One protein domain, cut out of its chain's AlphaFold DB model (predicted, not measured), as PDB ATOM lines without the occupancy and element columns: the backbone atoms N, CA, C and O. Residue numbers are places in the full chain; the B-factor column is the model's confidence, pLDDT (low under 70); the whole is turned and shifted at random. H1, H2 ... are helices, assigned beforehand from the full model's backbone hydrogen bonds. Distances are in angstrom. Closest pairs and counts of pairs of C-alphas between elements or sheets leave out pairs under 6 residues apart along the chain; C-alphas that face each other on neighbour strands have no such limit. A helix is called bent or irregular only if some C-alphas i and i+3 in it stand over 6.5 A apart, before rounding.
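What this domain is: This is residues 218 to 365 of the 559 residues of an uncharacterized protein of Trypanosoma conorhini (UniProt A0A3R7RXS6). Three long helices, H5, H6 and H7, run side by side as a small bundle with their centres in a triangle, and the kinked H4 crosses H5 at a steep tilt. H5 is in the middle; H2 and H3 pack on its later residues, H1 packs on H4, and short H8 packs on both H6 and H7. The printed part has 148 residues with nine named helices, H1 to H9 in order, and no named strand; the class is all helix. It is compact, with a radius of gyration of the C-alphas of 14.6 A and spans of 45 by 37 by 26 A.

Where its parts are: Find C-alpha 218 at (-6.685, 67.025, 31.630), where H1, residues 218 to 227, begins. Next come the short H2, residues 229 to 232, and H3, residues 235 to 239. H4, residues 243 to 264, is 29.8 A long; it has a kink of 37 degrees near residue 252 and is irregular, but only just: C-alphas 247 and 250 are 6.7 A apart. H5, residues 271 to 289, starts at C-alpha 271 (-23.322, 51.010, 25.359) and is 27.1 A long. H6, residues 294 to 312, is 26.6 A long and H7, residues 319 to 339, is 29.9 A long. Then look for H8, residues 350 to 355, and H9, residues 361 to 364, ending at C-alpha 364 (7.398, 44.683, 15.025).

How they stand to each other: Begin at the hub, H5, which touches five helices. It forms a helical hairpin with H6, at a shallow tilt of 11 degrees, closest at the C-alphas of Ala 283 and Ala 300, 5.1 A apart. H5 and H7 touch and run the same way at a shallow tilt of 8 degrees, closest at C-alphas 284 and 332, 6.0 A apart. H4 touches H5 at a steep tilt of 51 degrees, opposite ways, with C-alphas 247 and 282 closest at 4.7 A. H2 touches H5 at C-alphas 232 and 285, 4.8 A apart; H3 only just touches H5, with 3 pairs of C-alphas within 8 A, closest at Ser 238 and His 289, 5.2 A. Residues 254 to 258 of H4 touch H1, closest at C-alphas 227 and 254, 6.5 A apart. H7 and H8 form a helical hairpin, closest at C-alphas 333 and 351, 5.2 A apart, and H8 also touches H6, closest at C-alphas 301 and 354, 6.3 A apart. H9 touches no helix. Every O i to N i+4 pair is within hydrogen-bond range in H1, H5, H6 and H7; H4 has 16 of 18, H8 1 of 2, and H3 0 of 1 beside 2 of 2 O i to N i+3 pairs, while H2 and H9 are too short for an i+4 pair.

The domain as a whole: The C-alphas farthest apart, of Leu 264 and Val 365, are 46.5 A apart. The printed part has no cut and no long link. The mean pLDDT of the printed part is 88.7; residue 316 and residues 362 to 365 are under 70.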
ATOM      1  N   LYS A 218      -7.482  67.247  30.420       71.06
ATOM      2  CA  LYS A 218      -6.685  67.025  31.630       71.06
ATOM      3  C   LYS A 218      -7.561  66.739  32.849       71.06
ATOM      4  O   LYS A 218      -7.283  65.768  33.543       71.06
ATOM      5  N   GLN A 219      -8.596  67.542  33.088       77.62
ATOM      6  CA  GLN A 219      -9.516  67.343  34.208       77.62
ATOM      7  C   GLN A 219     -10.382  66.098  34.004       77.62
ATOM      8  O   GLN A 219     -10.465  65.272  34.907       77.62
ATOM      9  N   THR A 220     -10.963  65.913  32.814       79.81
ATOM     10  CA  THR A 220     -11.797  64.739  32.516       79.81
ATOM     11  C   THR A 220     -10.983  63.447  32.584       79.81
ATOM     12  O   THR A 220     -11.418  62.494  33.220       79.81
ATOM     13  N   HIS A 221      -9.771  63.407  32.015       86.25
ATOM     14  CA  HIS A 221      -8.888  62.241  32.142       86.25
ATOM     15  C   HIS A 221      -8.419  62.040  33.580       86.25
ATOM     16  O   HIS A 221      -8.283  60.898  33.992       86.25
ATOM     17  N   GLY A 222      -8.159  63.114  34.334       87.00
ATOM     18  CA  GLY A 222      -7.806  63.027  35.753       87.00
ATOM     19  C   GLY A 222      -8.909  62.339  36.553       87.00
ATOM     20  O   GLY A 222      -8.661  61.313  37.175       87.00
ATOM     21  N   MET A 223     -10.144  62.826  36.417       87.62
ATOM     22  CA  MET A 223     -11.322  62.225  37.041       87.62
ATOM     23  C   MET A 223     -11.517  60.769  36.598       87.62
ATOM     24  O   MET A 223     -11.687  59.890  37.439       87.62
ATOM     25  N   MET A 224     -11.466  60.485  35.288       89.19
ATOM     26  CA  MET A 224     -11.595  59.113  34.791       89.19
ATOM     27  C   MET A 224     -10.499  58.216  35.366       89.19
ATOM     28  O   MET A 224     -10.813  57.126  35.828       89.19
ATOM     29  N   ARG A 225      -9.240  58.659  35.404       91.94
ATOM     30  CA  ARG A 225      -8.120  57.902  35.980       91.94
ATOM     31  C   ARG A 225      -8.369  57.565  37.452       91.94
ATOM     32  O   ARG A 225      -8.294  56.399  37.831       91.94
ATOM     33  N   GLU A 226      -8.704  58.570  38.260       89.62
ATOM     34  CA  GLU A 226      -8.941  58.430  39.704       89.62
ATOM     35  C   GLU A 226     -10.043  57.416  40.026       89.62
ATOM     36  O   GLU A 226      -9.919  56.632  40.964       89.62
ATOM     37  N   VAL A 227     -11.118  57.406  39.235       88.44
ATOM     38  CA  VAL A 227     -12.281  56.553  39.510       88.44
ATOM     39  C   VAL A 227     -12.280  55.238  38.735       88.44
ATOM     40  O   VAL A 227     -13.109  54.375  39.024       88.44
ATOM     41  N   SER A 228     -11.360  55.059  37.780       91.50
ATOM     42  CA  SER A 228     -11.284  53.853  36.952       91.50
ATOM     43  C   SER A 228      -9.924  53.163  36.979       91.50
ATOM     44  O   SER A 228      -9.791  52.154  37.667       91.50
ATOM     45  N   THR A 229      -8.901  53.665  36.288       88.81
ATOM     46  CA  THR A 229      -7.611  52.962  36.189       88.81
ATOM     47  C   THR A 229      -6.935  52.797  37.547       88.81
ATOM     48  O   THR A 229      -6.412  51.722  37.806       88.81
ATOM     49  N   ALA A 230      -7.065  53.753  38.475       88.62
ATOM     50  CA  ALA A 230      -6.568  53.598  39.848       88.62
ATOM     51  C   ALA A 230      -7.198  52.403  40.593       88.62
ATOM     52  O   ALA A 230      -6.545  51.772  41.419       88.62
ATOM     53  N   ARG A 231      -8.447  52.032  40.276       89.81
ATOM     54  CA  ARG A 231      -9.085  50.820  40.822       89.81
ATOM     55  C   ARG A 231      -8.482  49.543  40.256       89.81
ATOM     56  O   ARG A 231      -8.518  48.517  40.923       89.81
ATOM     57  N   MET A 232      -7.936  49.596  39.043       95.38
ATOM     58  CA  MET A 232      -7.247  48.453  38.442       95.38
ATOM     59  C   MET A 232      -5.869  48.233  39.063       95.38
ATOM     60  O   MET A 232      -5.324  47.149  38.927       95.38
ATOM     61  N   GLU A 233      -5.309  49.230  39.751       94.81
ATOM     62  CA  GLU A 233      -4.006  49.139  40.425       94.81
ATOM     63  C   GLU A 233      -4.093  48.481  41.814       94.81
ATOM     64  O   GLU A 233      -3.060  48.193  42.419       94.81
ATOM     65  N   ASP A 234      -5.306  48.217  42.316       93.00
ATOM     66  CA  ASP A 234      -5.533  47.608  43.629       93.00
ATOM     67  C   ASP A 234      -4.869  46.214  43.715       93.00
ATOM     68  O   ASP A 234      -5.079  45.381  42.823       93.00
ATOM     69  N   PRO A 235      -4.096  45.917  44.780       92.12
ATOM     70  CA  PRO A 235      -3.484  44.607  44.987       92.12
ATOM     71  C   PRO A 235      -4.459  43.428  44.893       92.12
ATOM     72  O   PRO A 235      -4.050  42.348  44.470       92.12
ATOM     73  N   ALA A 236      -5.739  43.602  45.232       90.31
ATOM     74  CA  ALA A 236      -6.745  42.547  45.115       90.31
ATOM     75  C   ALA A 236      -6.919  42.051  43.667       90.31
ATOM     76  O   ALA A 236      -7.188  40.868  43.448       90.31
ATOM     77  N   VAL A 237      -6.703  42.918  42.673       91.69
ATOM     78  CA  VAL A 237      -6.806  42.570  41.247       91.69
ATOM     79  C   VAL A 237      -5.678  41.623  40.819       91.69
ATOM     80  O   VAL A 237      -5.896  40.787  39.948       91.69
ATOM     81  N   SER A 238      -4.516  41.652  41.483       89.81
ATOM     82  CA  SER A 238      -3.395  40.737  41.184       89.81
ATOM     83  C   SER A 238      -3.740  39.255  41.371       89.81
ATOM     84  O   SER A 238      -3.132  38.388  40.743       89.81
ATOM     85  N   SER A 239      -4.733  38.959  42.218       89.38
ATOM     86  CA  SER A 239      -5.198  37.595  42.475       89.38
ATOM     87  C   SER A 239      -6.052  37.015  41.341       89.38
ATOM     88  O   SER A 239      -6.247  35.797  41.290       89.38
ATOM     89  N   MET A 240      -6.528  37.863  40.422       90.19
ATOM     90  CA  MET A 240      -7.334  37.470  39.267       90.19
ATOM     91  C   MET A 240      -6.421  36.927  38.169       90.19
ATOM     92  O   MET A 240      -5.478  37.595  37.734       90.19
ATOM     93  N   LYS A 241      -6.688  35.693  37.728       78.94
ATOM     94  CA  LYS A 241      -5.791  34.945  36.825       78.94
ATOM     95  C   LYS A 241      -6.153  35.089  35.353       78.94
ATOM     96  O   LYS A 241      -5.383  34.662  34.498       78.94
ATOM     97  N   SER A 242      -7.321  35.652  35.051       87.44
ATOM     98  CA  SER A 242      -7.815  35.788  33.685       87.44
ATOM     99  C   SER A 242      -8.310  37.202  33.391       87.44
ATOM    100  O   SER A 242      -8.922  37.860  34.234       87.44
ATOM    101  N   LEU A 243      -8.121  37.641  32.144       92.94
ATOM    102  CA  LEU A 243      -8.672  38.901  31.638       92.94
ATOM    103  C   LEU A 243     -10.194  38.980  31.861       92.94
ATOM    104  O   LEU A 243     -10.717  40.036  32.205       92.94
ATOM    105  N   SER A 244     -10.905  37.859  31.717       93.69
ATOM    106  CA  SER A 244     -12.349  37.768  31.951       93.69
ATOM    107  C   SER A 244     -12.763  38.076  33.391       93.69
ATOM    108  O   SER A 244     -13.788  38.726  33.583       93.69
ATOM    109  N   GLU A 245     -11.984  37.656  34.392       93.25
ATOM    110  CA  GLU A 245     -12.261  37.963  35.804       93.25
ATOM    111  C   GLU A 245     -12.108  39.461  36.083       93.25
ATOM    112  O   GLU A 245     -12.975  40.070  36.712       93.25
ATOM    113  N   ILE A 246     -11.051  40.077  35.543       94.88
ATOM    114  CA  ILE A 246     -10.805  41.519  35.682       94.88
ATOM    115  C   ILE A 246     -11.929  42.317  35.001       94.88
ATOM    116  O   ILE A 246     -12.468  43.262  35.581       94.88
ATOM    117  N   VAL A 247     -12.317  41.915  33.785       95.19
ATOM    118  CA  VAL A 247     -13.389  42.547  32.997       95.19
ATOM    119  C   VAL A 247     -14.747  42.425  33.693       95.19
ATOM    120  O   VAL A 247     -15.459  43.419  33.818       95.19
ATOM    121  N   GLY A 248     -15.101  41.225  34.159       91.56
ATOM    122  CA  GLY A 248     -16.392  40.941  34.792       91.56
ATOM    123  C   GLY A 248     -16.536  41.472  36.221       91.56
ATOM    124  O   GLY A 248     -17.660  41.601  36.700       91.56
ATOM    125  N   GLY A 249     -15.430  41.787  36.898       92.56
ATOM    126  CA  GLY A 249     -15.425  42.294  38.270       92.56
ATOM    127  C   GLY A 249     -15.047  43.776  38.358       92.56
ATOM    128  O   GLY A 249     -15.899  44.652  38.163       92.56
ATOM    129  N   PRO A 250     -13.784  44.092  38.702       94.44
ATOM    130  CA  PRO A 250     -13.365  45.447  39.037       94.44
ATOM    131  C   PRO A 250     -13.545  46.425  37.868       94.44
ATOM    132  O   PRO A 250     -13.976  47.556  38.098       94.44
ATOM    133  N   ALA A 251     -13.282  46.011  36.622       95.75
ATOM    134  CA  ALA A 251     -13.434  46.882  35.455       95.75
ATOM    135  C   ALA A 251     -14.898  47.288  35.224       95.75
ATOM    136  O   ALA A 251     -15.182  48.470  35.044       95.75
ATOM    137  N   ALA A 252     -15.841  46.342  35.289       94.88
ATOM    138  CA  ALA A 252     -17.269  46.629  35.152       94.88
ATOM    139  C   ALA A 252     -17.779  47.586  36.248       94.88
ATOM    140  O   ALA A 252     -18.517  48.533  35.963       94.88
ATOM    141  N   SER A 253     -17.336  47.386  37.495       94.19
ATOM    142  CA  SER A 253     -17.665  48.266  38.626       94.19
ATOM    143  C   SER A 253     -17.138  49.697  38.425       94.19
ATOM    144  O   SER A 253     -17.874  50.680  38.581       94.19
ATOM    145  N   ALA A 254     -15.884  49.829  37.987       95.00
ATOM    146  CA  ALA A 254     -15.279  51.114  37.654       95.00
ATOM    147  C   ALA A 254     -16.007  51.816  36.491       95.00
ATOM    148  O   ALA A 254     -16.332  53.002  36.594       95.00
ATOM    149  N   THR A 255     -16.348  51.091  35.421       96.00
ATOM    150  CA  THR A 255     -17.139  51.622  34.297       96.00
ATOM    151  C   THR A 255     -18.498  52.158  34.754       96.00
ATOM    152  O   THR A 255     -18.902  53.241  34.331       96.00
ATOM    153  N   SER A 256     -19.203  51.442  35.636       93.88
ATOM    154  CA  SER A 256     -20.492  51.893  36.189       93.88
ATOM    155  C   SER A 256     -20.358  53.208  36.973       93.88
ATOM    156  O   SER A 256     -21.192  54.115  36.860       93.88
ATOM    157  N   THR A 257     -19.254  53.356  37.709       93.69
ATOM    158  CA  THR A 257     -18.932  54.590  38.436       93.69
ATOM    159  C   THR A 257     -18.682  55.750  37.471       93.69
ATOM    160  O   THR A 257     -19.271  56.820  37.631       93.69
ATOM    161  N   VAL A 258     -17.879  55.533  36.421       92.25
ATOM    162  CA  VAL A 258     -17.640  56.542  35.373       92.25
ATOM    163  C   VAL A 258     -18.945  56.931  34.681       92.25
ATOM    164  O   VAL A 258     -19.209  58.120  34.525       92.25
ATOM    165  N   LYS A 259     -19.801  55.963  34.327       93.38
ATOM    166  CA  LYS A 259     -21.126  56.220  33.739       93.38
ATOM    167  C   LYS A 259     -21.956  57.155  34.619       93.38
ATOM    168  O   LYS A 259     -22.517  58.128  34.125       93.38
ATOM    169  N   THR A 260     -22.006  56.878  35.919       91.25
ATOM    170  CA  THR A 260     -22.750  57.697  36.885       91.25
ATOM    171  C   THR A 260     -22.196  59.120  36.955       91.25
ATOM    172  O   THR A 260     -22.962  60.078  36.878       91.25
ATOM    173  N   LEU A 261     -20.872  59.282  37.030       87.88
ATOM    174  CA  LEU A 261     -20.232  60.601  37.085       87.88
ATOM    175  C   LEU A 261     -20.423  61.405  35.795       87.88
ATOM    176  O   LEU A 261     -20.698  62.602  35.864       87.88
ATOM    177  N   MET A 262     -20.329  60.761  34.630       85.25
ATOM    178  CA  MET A 262     -20.619  61.409  33.347       85.25
ATOM    179  C   MET A 262     -22.078  61.869  33.289       85.25
ATOM    180  O   MET A 262     -22.334  63.026  32.959       85.25
ATOM    181  N   ASN A 263     -23.029  61.034  33.720       86.50
ATOM    182  CA  ASN A 263     -24.443  61.410  33.758       86.50
ATOM    183  C   ASN A 263     -24.703  62.610  34.684       86.50
ATOM    184  O   ASN A 263     -25.463  63.504  34.319       86.50
ATOM    185  N   LEU A 264     -24.041  62.677  35.847       83.44
ATOM    186  CA  LEU A 264     -24.127  63.831  36.756       83.44
ATOM    187  C   LEU A 264     -23.579  65.125  36.131       83.44
ATOM    188  O   LEU A 264     -24.006  66.214  36.499       83.44
ATOM    189  N   GLN A 265     -22.672  65.016  35.158       77.69
ATOM    190  CA  GLN A 265     -22.173  66.140  34.357       77.69
ATOM    191  C   GLN A 265     -23.048  66.436  33.122       77.69
ATOM    192  O   GLN A 265     -22.669  67.242  32.269       77.69
ATOM    193  N   GLY A 266     -24.218  65.798  33.009       76.19
ATOM    194  CA  GLY A 266     -25.114  65.928  31.861       76.19
ATOM    195  C   GLY A 266     -24.573  65.251  30.602       76.19
ATOM    196  O   GLY A 266     -24.865  65.705  29.501       76.19
ATOM    197  N   GLN A 267     -23.744  64.213  30.754       79.19
ATOM    198  CA  GLN A 267     -23.115  63.491  29.652       79.19
ATOM    199  C   GLN A 267     -23.504  62.019  29.646       79.19
ATOM    200  O   GLN A 267     -23.231  61.285  30.589       79.19
ATOM    201  N   SER A 268     -24.075  61.568  28.534       85.62
ATOM    202  CA  SER A 268     -24.373  60.157  28.301       85.62
ATOM    203  C   SER A 268     -23.253  59.471  27.515       85.62
ATOM    204  O   SER A 268     -22.746  60.002  26.519       85.62
ATOM    205  N   LEU A 269     -22.890  58.267  27.963       87.94
ATOM    206  CA  LEU A 269     -22.062  57.310  27.229       87.94
ATOM    207  C   LEU A 269     -22.969  56.213  26.660       87.94
ATOM    208  O   LEU A 269     -23.781  55.648  27.395       87.94
ATOM    209  N   SER A 270     -22.829  55.911  25.368       90.81
ATOM    210  CA  SER A 270     -23.547  54.791  24.739       90.81
ATOM    211  C   SER A 270     -23.018  53.438  25.224       90.81
ATOM    212  O   SER A 270     -21.909  53.348  25.752       90.81
ATOM    213  N   ASP A 271     -23.764  52.360  24.985       92.69
ATOM    214  CA  ASP A 271     -23.322  51.010  25.359       92.69
ATOM    215  C   ASP A 271     -21.983  50.634  24.708       92.69
ATOM    216  O   ASP A 271     -21.126  50.045  25.363       92.69
ATOM    217  N   ALA A 272     -21.742  51.065  23.465       92.94
ATOM    218  CA  ALA A 272     -20.451  50.894  22.797       92.94
ATOM    219  C   ALA A 272     -19.304  51.588  23.559       92.94
ATOM    220  O   ALA A 272     -18.236  51.001  23.742       92.94
ATOM    221  N   HIS A 273     -19.530  52.805  24.072       93.12
ATOM    222  CA  HIS A 273     -18.550  53.502  24.908       93.12
ATOM    223  C   HIS A 273     -18.283  52.753  26.221       93.12
ATOM    224  O   HIS A 273     -17.133  52.647  26.642       93.12
ATOM    225  N   LEU A 274     -19.325  52.217  26.861       95.31
ATOM    226  CA  LEU A 274     -19.201  51.477  28.120       95.31
ATOM    227  C   LEU A 274     -18.452  50.154  27.933       95.31
ATOM    228  O   LEU A 274     -17.594  49.812  28.750       95.31
ATOM    229  N   VAL A 275     -18.731  49.431  26.845       95.06
ATOM    230  CA  VAL A 275     -17.985  48.220  26.479       95.06
ATOM    231  C   VAL A 275     -16.519  48.565  26.248       95.06
ATOM    232  O   VAL A 275     -15.652  47.916  26.829       95.06
ATOM    233  N   MET A 276     -16.229  49.623  25.487       95.06
ATOM    234  CA  MET A 276     -14.850  50.039  25.237       95.06
ATOM    235  C   MET A 276     -14.103  50.466  26.497       95.06
ATOM    236  O   MET A 276     -12.955  50.066  26.678       95.06
ATOM    237  N   LEU A 277     -14.740  51.235  27.382       95.81
ATOM    238  CA  LEU A 277     -14.140  51.622  28.656       95.81
ATOM    239  C   LEU A 277     -13.848  50.389  29.522       95.81
ATOM    240  O   LEU A 277     -12.756  50.267  30.066       95.81
ATOM    241  N   THR A 278     -14.775  49.435  29.585       96.88
ATOM    242  CA  THR A 278     -14.574  48.193  30.348       96.88
ATOM    243  C   THR A 278     -13.440  47.352  29.762       96.88
ATOM    244  O   THR A 278     -12.608  46.839  30.509       96.88
ATOM    245  N   SER A 279     -13.361  47.241  28.433       96.50
ATOM    246  CA  SER A 279     -12.278  46.528  27.752       96.50
ATOM    247  C   SER A 279     -10.913  47.169  27.993       96.50
ATOM    248  O   SER A 279      -9.956  46.460  28.299       96.50
ATOM    249  N   LEU A 280     -10.840  48.501  27.932       96.69
ATOM    250  CA  LEU A 280      -9.653  49.273  28.299       96.69
ATOM    251  C   LEU A 280      -9.211  48.958  29.731       96.69
ATOM    252  O   LEU A 280      -8.045  48.650  29.953       96.69
ATOM    253  N   LEU A 281     -10.127  49.020  30.698       97.25
ATOM    254  CA  LEU A 281      -9.806  48.783  32.107       97.25
ATOM    255  C   LEU A 281      -9.364  47.340  32.364       97.25
ATOM    256  O   LEU A 281      -8.401  47.123  33.095       97.25
ATOM    257  N   GLY A 282      -9.999  46.367  31.704       96.75
ATOM    258  CA  GLY A 282      -9.570  44.971  31.730       96.75
ATOM    259  C   GLY A 282      -8.139  44.791  31.226       96.75
ATOM    260  O   GLY A 282      -7.310  44.200  31.917       96.75
ATOM    261  N   ALA A 283      -7.825  45.361  30.057       97.12
ATOM    262  CA  ALA A 283      -6.473  45.326  29.505       97.12
ATOM    263  C   ALA A 283      -5.467  46.050  30.414       97.12
ATOM    264  O   ALA A 283      -4.393  45.519  30.676       97.12
ATOM    265  N   TYR A 284      -5.826  47.217  30.962       97.69
ATOM    266  CA  TYR A 284      -4.985  47.953  31.909       97.69
ATOM    267  C   TYR A 284      -4.645  47.106  33.141       97.69
ATOM    268  O   TYR A 284      -3.474  46.994  33.496       97.69
ATOM    269  N   GLY A 285      -5.649  46.487  33.775       96.62
ATOM    270  CA  GLY A 285      -5.453  45.627  34.944       96.62
ATOM    271  C   GLY A 285      -4.567  44.417  34.639       96.62
ATOM    272  O   GLY A 285      -3.649  44.128  35.406       96.62
ATOM    273  N   GLN A 286      -4.776  43.772  33.485       96.00
ATOM    274  CA  GLN A 286      -3.938  42.660  33.031       96.00
ATOM    275  C   GLN A 286      -2.470  43.086  32.877       96.00
ATOM    276  O   GLN A 286      -1.578  42.403  33.372       96.00
ATOM    277  N   ILE A 287      -2.211  44.229  32.234       96.31
ATOM    278  CA  ILE A 287      -0.848  44.738  32.019       96.31
ATOM    279  C   ILE A 287      -0.195  45.143  33.343       96.31
ATOM    280  O   ILE A 287       0.989  44.883  33.556       96.31
ATOM    281  N   PHE A 288      -0.954  45.780  34.237       96.56
ATOM    282  CA  PHE A 288      -0.420  46.286  35.495       96.56
ATOM    283  C   PHE A 288       0.058  45.164  36.422       96.56
ATOM    284  O   PHE A 288       1.142  45.275  36.997       96.56
ATOM    285  N   HIS A 289      -0.739  44.099  36.560       95.44
ATOM    286  CA  HIS A 289      -0.474  43.014  37.513       95.44
ATOM    287  C   HIS A 289       0.305  41.840  36.923       95.44
ATOM    288  O   HIS A 289       1.034  41.179  37.658       95.44
ATOM    289  N   HIS A 290       0.228  41.619  35.606       93.19
ATOM    290  CA  HIS A 290       0.897  40.501  34.928       93.19
ATOM    291  C   HIS A 290       1.898  40.959  33.850       93.19
ATOM    292  O   HIS A 290       1.888  40.439  32.734       93.19
ATOM    293  N   PRO A 291       2.816  41.906  34.135       93.56
ATOM    294  CA  PRO A 291       3.617  42.553  33.094       93.56
ATOM    295  C   PRO A 291       4.660  41.656  32.427       93.56
ATOM    296  O   PRO A 291       5.160  42.008  31.361       93.56
ATOM    297  N   MET A 292       5.017  40.525  33.042       92.81
ATOM    298  CA  MET A 292       5.978  39.560  32.488       92.81
ATOM    299  C   MET A 292       5.311  38.497  31.604       92.81
ATOM    300  O   MET A 292       5.999  37.785  30.873       92.81
ATOM    301  N   ALA A 293       3.979  38.419  31.630       91.81
ATOM    302  CA  ALA A 293       3.170  37.525  30.815       91.81
ATOM    303  C   ALA A 293       3.005  38.131  29.404       91.81
ATOM    304  O   ALA A 293       1.959  38.670  29.049       91.81
ATOM    305  N   LYS A 294       4.104  38.162  28.624       92.56
ATOM    306  CA  LYS A 294       4.193  38.921  27.356       92.56
ATOM    307  C   LYS A 294       3.062  38.582  26.384       92.56
ATOM    308  O   LYS A 294       2.502  39.477  25.758       92.56
ATOM    309  N   LYS A 295       2.744  37.291  26.255       91.38
ATOM    310  CA  LYS A 295       1.708  36.797  25.347       91.38
ATOM    311  C   LYS A 295       0.333  37.289  25.791       91.38
ATOM    312  O   LYS A 295      -0.396  37.856  24.992       91.38
ATOM    313  N   GLU A 296       0.029  37.153  27.073       92.62
ATOM    314  CA  GLU A 296      -1.234  37.558  27.683       92.62
ATOM    315  C   GLU A 296      -1.428  39.082  27.626       92.62
ATOM    316  O   GLU A 296      -2.536  39.566  27.400       92.62
ATOM    317  N   VAL A 297      -0.345  39.851  27.783       94.38
ATOM    318  CA  VAL A 297      -0.342  41.310  27.599       94.38
ATOM    319  C   VAL A 297      -0.690  41.684  26.157       94.38
ATOM    320  O   VAL A 297      -1.557  42.533  25.941       94.38
ATOM    321  N   LEU A 298      -0.046  41.054  25.168       93.88
ATOM    322  CA  LEU A 298      -0.334  41.311  23.755       93.88
ATOM    323  C   LEU A 298      -1.764  40.891  23.391       93.88
ATOM    324  O   LEU A 298      -2.477  41.673  22.770       93.88
ATOM    325  N   GLU A 299      -2.223  39.727  23.847       94.56
ATOM    326  CA  GLU A 299      -3.599  39.256  23.644       94.56
ATOM    327  C   GLU A 299      -4.629  40.221  24.252       94.56
ATOM    328  O   GLU A 299      -5.653  40.507  23.627       94.56
ATOM    329  N   ALA A 300      -4.356  40.793  25.430       95.62
ATOM    330  CA  ALA A 300      -5.228  41.792  26.045       95.62
ATOM    331  C   ALA A 300      -5.290  43.100  25.235       95.62
ATOM    332  O   ALA A 300      -6.377  43.661  25.053       95.62
ATOM    333  N   LEU A 301      -4.152  43.572  24.708       96.12
ATOM    334  CA  LEU A 301      -4.104  44.737  23.818       96.12
ATOM    335  C   LEU A 301      -4.858  44.472  22.512       96.12
ATOM    336  O   LEU A 301      -5.672  45.298  22.104       96.12
ATOM    337  N   GLN A 302      -4.641  43.312  21.889       95.00
ATOM    338  CA  GLN A 302      -5.337  42.890  20.672       95.00
ATOM    339  C   GLN A 302      -6.838  42.778  20.878       95.00
ATOM    340  O   GLN A 302      -7.610  43.250  20.049       95.00
ATOM    341  N   TRP A 303      -7.265  42.201  21.998       95.06
ATOM    342  CA  TRP A 303      -8.674  42.112  22.341       95.06
ATOM    343  C   TRP A 303      -9.297  43.503  22.504       95.06
ATOM    344  O   TRP A 303     -10.335  43.784  21.902       95.06
ATOM    345  N   CYS A 304      -8.645  44.403  23.248       95.56
ATOM    346  CA  CYS A 304      -9.109  45.780  23.412       95.56
ATOM    347  C   CYS A 304      -9.154  46.533  22.068       95.56
ATOM    348  O   CYS A 304     -10.132  47.216  21.765       95.56
ATOM    349  N   HIS A 305      -8.130  46.375  21.230       94.06
ATOM    350  CA  HIS A 305      -8.080  46.962  19.893       94.06
ATOM    351  C   HIS A 305      -9.163  46.389  18.965       94.06
ATOM    352  O   HIS A 305      -9.844  47.140  18.270       94.06
ATOM    353  N   GLY A 306      -9.398  45.078  18.996       92.75
ATOM    354  CA  GLY A 306     -10.455  44.420  18.231       92.75
ATOM    355  C   GLY A 306     -11.849  44.899  18.637       92.75
ATOM    356  O   GLY A 306     -12.696  45.125  17.774       92.75
ATOM    357  N   LYS A 307     -12.083  45.150  19.934       93.75
ATOM    358  CA  LYS A 307     -13.315  45.805  20.404       93.75
ATOM    359  C   LYS A 307     -13.447  47.213  19.834       93.75
ATOM    360  O   LYS A 307     -14.524  47.564  19.355       93.75
ATOM    361  N   TRP A 308     -12.357  47.983  19.813       92.06
ATOM    362  CA  TRP A 308     -12.362  49.319  19.220       92.06
ATOM    363  C   TRP A 308     -12.750  49.273  17.741       92.06
ATOM    364  O   TRP A 308     -13.667  49.981  17.335       92.06
ATOM    365  N   LEU A 309     -12.100  48.418  16.947       90.56
ATOM    366  CA  LEU A 309     -12.416  48.271  15.526       90.56
ATOM    367  C   LEU A 309     -13.859  47.799  15.304       90.56
ATOM    368  O   LEU A 309     -14.533  48.317  14.419       90.56
ATOM    369  N   GLY A 310     -14.349  46.871  16.129       89.56
ATOM    370  CA  GLY A 310     -15.705  46.335  16.014       89.56
ATOM    371  C   GLY A 310     -16.813  47.371  16.235       89.56
ATOM    372  O   GLY A 310     -17.844  47.291  15.577       89.56
ATOM    373  N   TYR A 311     -16.612  48.346  17.130       88.56
ATOM    374  CA  TYR A 311     -17.613  49.388  17.414       88.56
ATOM    375  C   TYR A 311     -17.377  50.704  16.664       88.56
ATOM    376  O   TYR A 311     -18.339  51.389  16.312       88.56
ATOM    377  N   PHE A 312     -16.112  51.075  16.454       88.06
ATOM    378  CA  PHE A 312     -15.696  52.413  16.019       88.06
ATOM    379  C   PHE A 312     -14.783  52.413  14.781       88.06
ATOM    380  O   PHE A 312     -14.289  53.466  14.387       88.06
ATOM    381  N   GLY A 313     -14.533  51.255  14.158       79.06
ATOM    382  CA  GLY A 313     -13.632  51.140  13.004       79.06
ATOM    383  C   GLY A 313     -14.190  51.711  11.695       79.06
ATOM    384  O   GLY A 313     -13.414  52.132  10.842       79.06
ATOM    385  N   SER A 314     -15.516  51.750  11.534       71.06
ATOM    386  CA  SER A 314     -16.192  52.199  10.303       71.06
ATOM    387  C   SER A 314     -17.256  53.276  10.540       71.06
ATOM    388  O   SER A 314     -18.023  53.604   9.637       71.06
ATOM    389  N   THR A 315     -17.347  53.797  11.760       70.06
ATOM    390  CA  THR A 315     -18.383  54.739  12.198       70.06
ATOM    391  C   THR A 315     -17.834  56.165  12.255       70.06
ATOM    392  O   THR A 315     -16.652  56.359  12.549       70.06
ATOM    393  N   PRO A 316     -18.670  57.190  11.999       66.94
ATOM    394  CA  PRO A 316     -18.290  58.577  12.238       66.94
ATOM    395  C   PRO A 316     -17.849  58.753  13.694       66.94
ATOM    396  O   PRO A 316     -18.581  58.394  14.616       66.94
ATOM    397  N   ILE A 317     -16.643  59.280  13.895       74.44
ATOM    398  CA  ILE A 317     -16.058  59.427  15.227       74.44
ATOM    399  C   ILE A 317     -16.506  60.767  15.817       74.44
ATOM    400  O   ILE A 317     -16.116  61.828  15.327       74.44
ATOM    401  N   ASP A 318     -17.313  60.718  16.876       77.44
ATOM    402  CA  ASP A 318     -17.704  61.902  17.641       77.44
ATOM    403  C   ASP A 318     -16.642  62.294  18.693       77.44
ATOM    404  O   ASP A 318     -15.642  61.605  18.919       77.44
ATOM    405  N   VAL A 319     -16.840  63.438  19.355       78.62
ATOM    406  CA  VAL A 319     -15.877  63.954  20.344       78.62
ATOM    407  C   VAL A 319     -15.770  63.048  21.577       78.62
ATOM    408  O   VAL A 319     -14.678  62.919  22.129       78.62
ATOM    409  N   LYS A 320     -16.848  62.370  21.988       82.94
ATOM    410  CA  LYS A 320     -16.832  61.421  23.119       82.94
ATOM    411  C   LYS A 320     -15.991  60.190  22.788       82.94
ATOM    412  O   LYS A 320     -15.159  59.770  23.592       82.94
ATOM    413  N   THR A 321     -16.143  59.682  21.573       86.81
ATOM    414  CA  THR A 321     -15.385  58.565  21.017       86.81
ATOM    415  C   THR A 321     -13.902  58.935  20.916       86.81
ATOM    416  O   THR A 321     -13.044  58.160  21.342       86.81
ATOM    417  N   LEU A 322     -13.575  60.153  20.454       84.06
ATOM    418  CA  LEU A 322     -12.198  60.676  20.443       84.06
ATOM    419  C   LEU A 322     -11.615  60.840  21.851       84.06
ATOM    420  O   LEU A 322     -10.460  60.478  22.082       84.06
ATOM    421  N   MET A 323     -12.398  61.361  22.795       85.69
ATOM    422  CA  MET A 323     -11.997  61.524  24.193       85.69
ATOM    423  C   MET A 323     -11.667  60.162  24.814       85.69
ATOM    424  O   MET A 323     -10.558  59.987  25.324       85.69
ATOM    425  N   LEU A 324     -12.536  59.161  24.643       88.94
ATOM    426  CA  LEU A 324     -12.291  57.795  25.106       88.94
ATOM    427  C   LEU A 324     -11.074  57.158  24.420       88.94
ATOM    428  O   LEU A 324     -10.250  56.546  25.098       88.94
ATOM    429  N   ARG A 325     -10.897  57.343  23.102       89.19
ATOM    430  CA  ARG A 325      -9.701  56.867  22.383       89.19
ATOM    431  C   ARG A 325      -8.436  57.487  22.944       89.19
ATOM    432  O   ARG A 325      -7.456  56.785  23.161       89.19
ATOM    433  N   SER A 326      -8.449  58.795  23.181       88.88
ATOM    434  CA  SER A 326      -7.293  59.511  23.712       88.88
ATOM    435  C   SER A 326      -6.958  59.068  25.139       88.88
ATOM    436  O   SER A 326      -5.782  58.903  25.464       88.88
ATOM    437  N   PHE A 327      -7.972  58.804  25.972       91.62
ATOM    438  CA  PHE A 327      -7.803  58.235  27.306       91.62
ATOM    439  C   PHE A 327      -7.220  56.819  27.231       91.62
ATOM    440  O   PHE A 327      -6.215  56.544  27.878       91.62
ATOM    441  N   MET A 328      -7.767  55.966  26.363       93.50
ATOM    442  CA  MET A 328      -7.277  54.608  26.124       93.50
ATOM    443  C   MET A 328      -5.808  54.591  25.696       93.50
ATOM    444  O   MET A 328      -4.990  53.911  26.313       93.50
ATOM    445  N   LEU A 329      -5.458  55.372  24.668       92.75
ATOM    446  CA  LEU A 329      -4.088  55.465  24.167       92.75
ATOM    447  C   LEU A 329      -3.134  55.954  25.256       92.75
ATOM    448  O   LEU A 329      -2.051  55.398  25.403       92.75
ATOM    449  N   ARG A 330      -3.535  56.959  26.043       92.38
ATOM    450  CA  ARG A 330      -2.723  57.492  27.139       92.38
ATOM    451  C   ARG A 330      -2.491  56.456  28.238       92.38
ATOM    452  O   ARG A 330      -1.345  56.222  28.603       92.38
ATOM    453  N   GLU A 331      -3.556  55.874  28.778       95.31
ATOM    454  CA  GLU A 331      -3.475  55.015  29.963       95.31
ATOM    455  C   GLU A 331      -2.811  53.671  29.646       95.31
ATOM    456  O   GLU A 331      -1.943  53.240  30.402       95.31
ATOM    457  N   LEU A 332      -3.129  53.051  28.500       96.50
ATOM    458  CA  LEU A 332      -2.458  51.817  28.072       96.50
ATOM    459  C   LEU A 332      -0.982  52.058  27.749       96.50
ATOM    460  O   LEU A 332      -0.135  51.260  28.142       96.50
ATOM    461  N   SER A 333      -0.648  53.184  27.103       95.00
ATOM    462  CA  SER A 333       0.760  53.516  26.857       95.00
ATOM    463  C   SER A 333       1.514  53.749  28.163       95.00
ATOM    464  O   SER A 333       2.644  53.296  28.314       95.00
ATOM    465  N   PHE A 334       0.886  54.423  29.129       94.75
ATOM    466  CA  PHE A 334       1.479  54.679  30.437       94.75
ATOM    467  C   PHE A 334       1.751  53.384  31.216       94.75
ATOM    468  O   PHE A 334       2.853  53.201  31.742       94.75
ATOM    469  N   VAL A 335       0.781  52.466  31.290       96.31
ATOM    470  CA  VAL A 335       0.962  51.210  32.038       96.31
ATOM    471  C   VAL A 335       1.979  50.288  31.364       96.31
ATOM    472  O   VAL A 335       2.838  49.735  32.045       96.31
ATOM    473  N   LEU A 336       1.984  50.205  30.031       95.88
ATOM    474  CA  LEU A 336       3.007  49.458  29.297       95.88
ATOM    475  C   LEU A 336       4.404  50.054  29.507       95.88
ATOM    476  O   LEU A 336       5.349  49.322  29.788       95.88
ATOM    477  N   GLN A 337       4.547  51.379  29.422       94.62
ATOM    478  CA  GLN A 337       5.838  52.033  29.634       94.62
ATOM    479  C   GLN A 337       6.348  51.837  31.068       94.62
ATOM    480  O   GLN A 337       7.543  51.655  31.273       94.62
ATOM    481  N   SER A 338       5.463  51.864  32.063       94.56
ATOM    482  CA  SER A 338       5.857  51.734  33.471       94.56
ATOM    483  C   SER A 338       6.099  50.290  33.914       94.56
ATOM    484  O   SER A 338       6.933  50.060  34.789       94.56
ATOM    485  N   ARG A 339       5.388  49.314  33.340       95.69
ATOM    486  CA  ARG A 339       5.412  47.918  33.806       95.69
ATOM    487  C   ARG A 339       6.099  46.947  32.847       95.69
ATOM    488  O   ARG A 339       6.683  45.971  33.308       95.69
ATOM    489  N   CYS A 340       6.088  47.224  31.546       94.88
ATOM    490  CA  CYS A 340       6.560  46.308  30.502       94.88
ATOM    491  C   CYS A 340       7.857  46.759  29.804       94.88
ATOM    492  O   CYS A 340       8.338  46.067  28.908       94.88
ATOM    493  N   ALA A 341       8.470  47.872  30.227       90.25
ATOM    494  CA  ALA A 341       9.690  48.413  29.611       90.25
ATOM    495  C   ALA A 341      10.859  47.414  29.517       90.25
ATOM    496  O   ALA A 341      11.692  47.542  28.631       90.25
ATOM    497  N   ALA A 342      10.916  46.410  30.398       90.50
ATOM    498  CA  ALA A 342      11.998  45.425  30.427       90.50
ATOM    499  C   ALA A 342      12.075  44.530  29.176       90.50
ATOM    500  O   ALA A 342      13.131  43.964  28.903       90.50
ATOM    501  N   TRP A 343      10.975  44.361  28.436       90.69
ATOM    502  CA  TRP A 343      10.941  43.500  27.248       90.69
ATOM    503  C   TRP A 343      10.449  44.192  25.978       90.69
ATOM    504  O   TRP A 343      10.532  43.592  24.906       90.69
ATOM    505  N   ILE A 344       9.949  45.424  26.076       87.94
ATOM    506  CA  ILE A 344       9.638  46.243  24.903       87.94
ATOM    507  C   ILE A 344      10.969  46.740  24.315       87.94
ATOM    508  O   ILE A 344      11.753  47.347  25.048       87.94
ATOM    509  N   PRO A 345      11.255  46.505  23.021       82.31
ATOM    510  CA  PRO A 345      12.490  46.987  22.411       82.31
ATOM    511  C   PRO A 345      12.616  48.512  22.517       82.31
ATOM    512  O   PRO A 345      11.643  49.234  22.310       82.31
ATOM    513  N   ALA A 346      13.825  49.018  22.780       77.56
ATOM    514  CA  ALA A 346      14.059  50.445  23.036       77.56
ATOM    515  C   ALA A 346      13.670  51.373  21.864       77.56
ATOM    516  O   ALA A 346      13.352  52.540  22.080       77.56
ATOM    517  N   HIS A 347      13.678  50.859  20.631       73.12
ATOM    518  CA  HIS A 347      13.283  51.596  19.427       73.12
ATOM    519  C   HIS A 347      11.766  51.570  19.156       73.12
ATOM    520  O   HIS A 347      11.298  52.273  18.262       73.12
ATOM    521  N   VAL A 348      10.986  50.776  19.899       79.50
ATOM    522  CA  VAL A 348       9.528  50.686  19.743       79.50
ATOM    523  C   VAL A 348       8.854  51.715  20.638       79.50
ATOM    524  O   VAL A 348       9.013  51.716  21.859       79.50
ATOM    525  N   GLN A 349       8.039  52.585  20.044       84.19
ATOM    526  CA  GLN A 349       7.207  53.485  20.831       84.19
ATOM    527  C   GLN A 349       6.019  52.711  21.388       84.19
ATOM    528  O   GLN A 349       5.223  52.150  20.645       84.19
ATOM    529  N   VAL A 350       5.851  52.740  22.707       89.25
ATOM    530  CA  VAL A 350       4.794  51.995  23.406       89.25
ATOM    531  C   VAL A 350       3.392  52.264  22.839       89.25
ATOM    532  O   VAL A 350       2.570  51.357  22.758       89.25
ATOM    533  N   ILE A 351       3.133  53.495  22.389       89.50
ATOM    534  CA  ILE A 351       1.853  53.872  21.779       89.50
ATOM    535  C   ILE A 351       1.535  53.091  20.494       89.50
ATOM    536  O   ILE A 351       0.357  52.906  20.194       89.50
ATOM    537  N   ASP A 352       2.539  52.595  19.761       85.50
ATOM    538  CA  ASP A 352       2.322  51.727  18.594       85.50
ATOM    539  C   ASP A 352       1.680  50.407  18.987       85.50
ATOM    540  O   ASP A 352       0.698  50.005  18.372       85.50
ATOM    541  N   LEU A 353       2.158  49.797  20.075       88.75
ATOM    542  CA  LEU A 353       1.617  48.538  20.589       88.75
ATOM    543  C   LEU A 353       0.150  48.669  21.015       88.75
ATOM    544  O   LEU A 353      -0.575  47.685  21.037       88.75
ATOM    545  N   VAL A 354      -0.297  49.876  21.370       90.75
ATOM    546  CA  VAL A 354      -1.701  50.142  21.710       90.75
ATOM    547  C   VAL A 354      -2.529  50.442  20.460       90.75
ATOM    548  O   VAL A 354      -3.699  50.062  20.370       90.75
ATOM    549  N   MET A 355      -1.956  51.181  19.508       86.19
ATOM    550  CA  MET A 355      -2.682  51.566  18.308       86.19
ATOM    551  C   MET A 355      -2.911  50.407  17.358       86.19
ATOM    552  O   MET A 355      -4.015  50.340  16.829       86.19
ATOM    553  N   ASP A 356      -1.898  49.572  17.151       83.38
ATOM    554  CA  ASP A 356      -1.893  48.439  16.228       83.38
ATOM    555  C   ASP A 356      -1.115  47.274  16.874       83.38
ATOM    556  O   ASP A 356       0.082  47.091  16.630       83.38
ATOM    557  N   PRO A 357      -1.745  46.554  17.820       82.94
ATOM    558  CA  PRO A 357      -1.072  45.529  18.607       82.94
ATOM    559  C   PRO A 357      -0.644  44.331  17.742       82.94
ATOM    560  O   PRO A 357      -1.498  43.654  17.155       82.94
ATOM    561  N   PRO A 358       0.658  43.992  17.710       81.25
ATOM    562  CA  PRO A 358       1.162  42.885  16.909       81.25
ATOM    563  C   PRO A 358       0.761  41.529  17.508       81.25
ATOM    564  O   PRO A 358       0.496  41.414  18.704       81.25
ATOM    565  N   SER A 359       0.771  40.473  16.687       76.56
ATOM    566  CA  SER A 359       0.529  39.090  17.143       76.56
ATOM    567  C   SER A 359       1.660  38.506  17.987       76.56
ATOM    568  O   SER A 359       1.430  37.590  18.770       76.56
ATOM    569  N   HIS A 360       2.872  39.030  17.842       75.75
ATOM    570  CA  HIS A 360       4.050  38.711  18.642       75.75
ATOM    571  C   HIS A 360       5.012  39.903  18.581       75.75
ATOM    572  O   HIS A 360       5.009  40.648  17.601       75.75
ATOM    573  N   ILE A 361       5.816  40.127  19.625       70.25
ATOM    574  CA  ILE A 361       6.652  41.339  19.718       70.25
ATOM    575  C   ILE A 361       7.743  41.367  18.638       70.25
ATOM    576  O   ILE A 361       8.123  42.432  18.162       70.25
ATOM    577  N   GLU A 362       8.181  40.193  18.186       68.38
ATOM    578  CA  GLU A 362       9.149  40.026  17.106       68.38
ATOM    579  C   GLU A 362       8.579  40.457  15.741       68.38
ATOM    580  O   GLU A 362       9.347  40.844  14.865       68.38
ATOM    581  N   ALA A 363       7.248  40.491  15.566       58.56
ATOM    582  CA  ALA A 363       6.603  40.964  14.333       58.56
ATOM    583  C   ALA A 363       6.767  42.476  14.099       58.56
ATOM    584  O   ALA A 363       6.570  42.953  12.984       58.56
ATOM    585  N   VAL A 364       7.124  43.239  15.139       56.56
ATOM    586  CA  VAL A 364       7.398  44.683  15.025       56.56
ATOM    587  C   VAL A 364       8.716  44.934  14.278       56.56
ATOM    588  O   VAL A 364       8.904  45.991  13.679       56.56
ATOM    589  N   VAL A 365       9.607  43.937  14.249       53.38
ATOM    590  CA  VAL A 365      10.858  43.957  13.491       53.38
ATOM    591  C   VAL A 365      10.592  43.373  12.102       53.38
ATOM    592  O   VAL A 365      10.863  42.207  11.819       53.38
TER     593      VAL A 365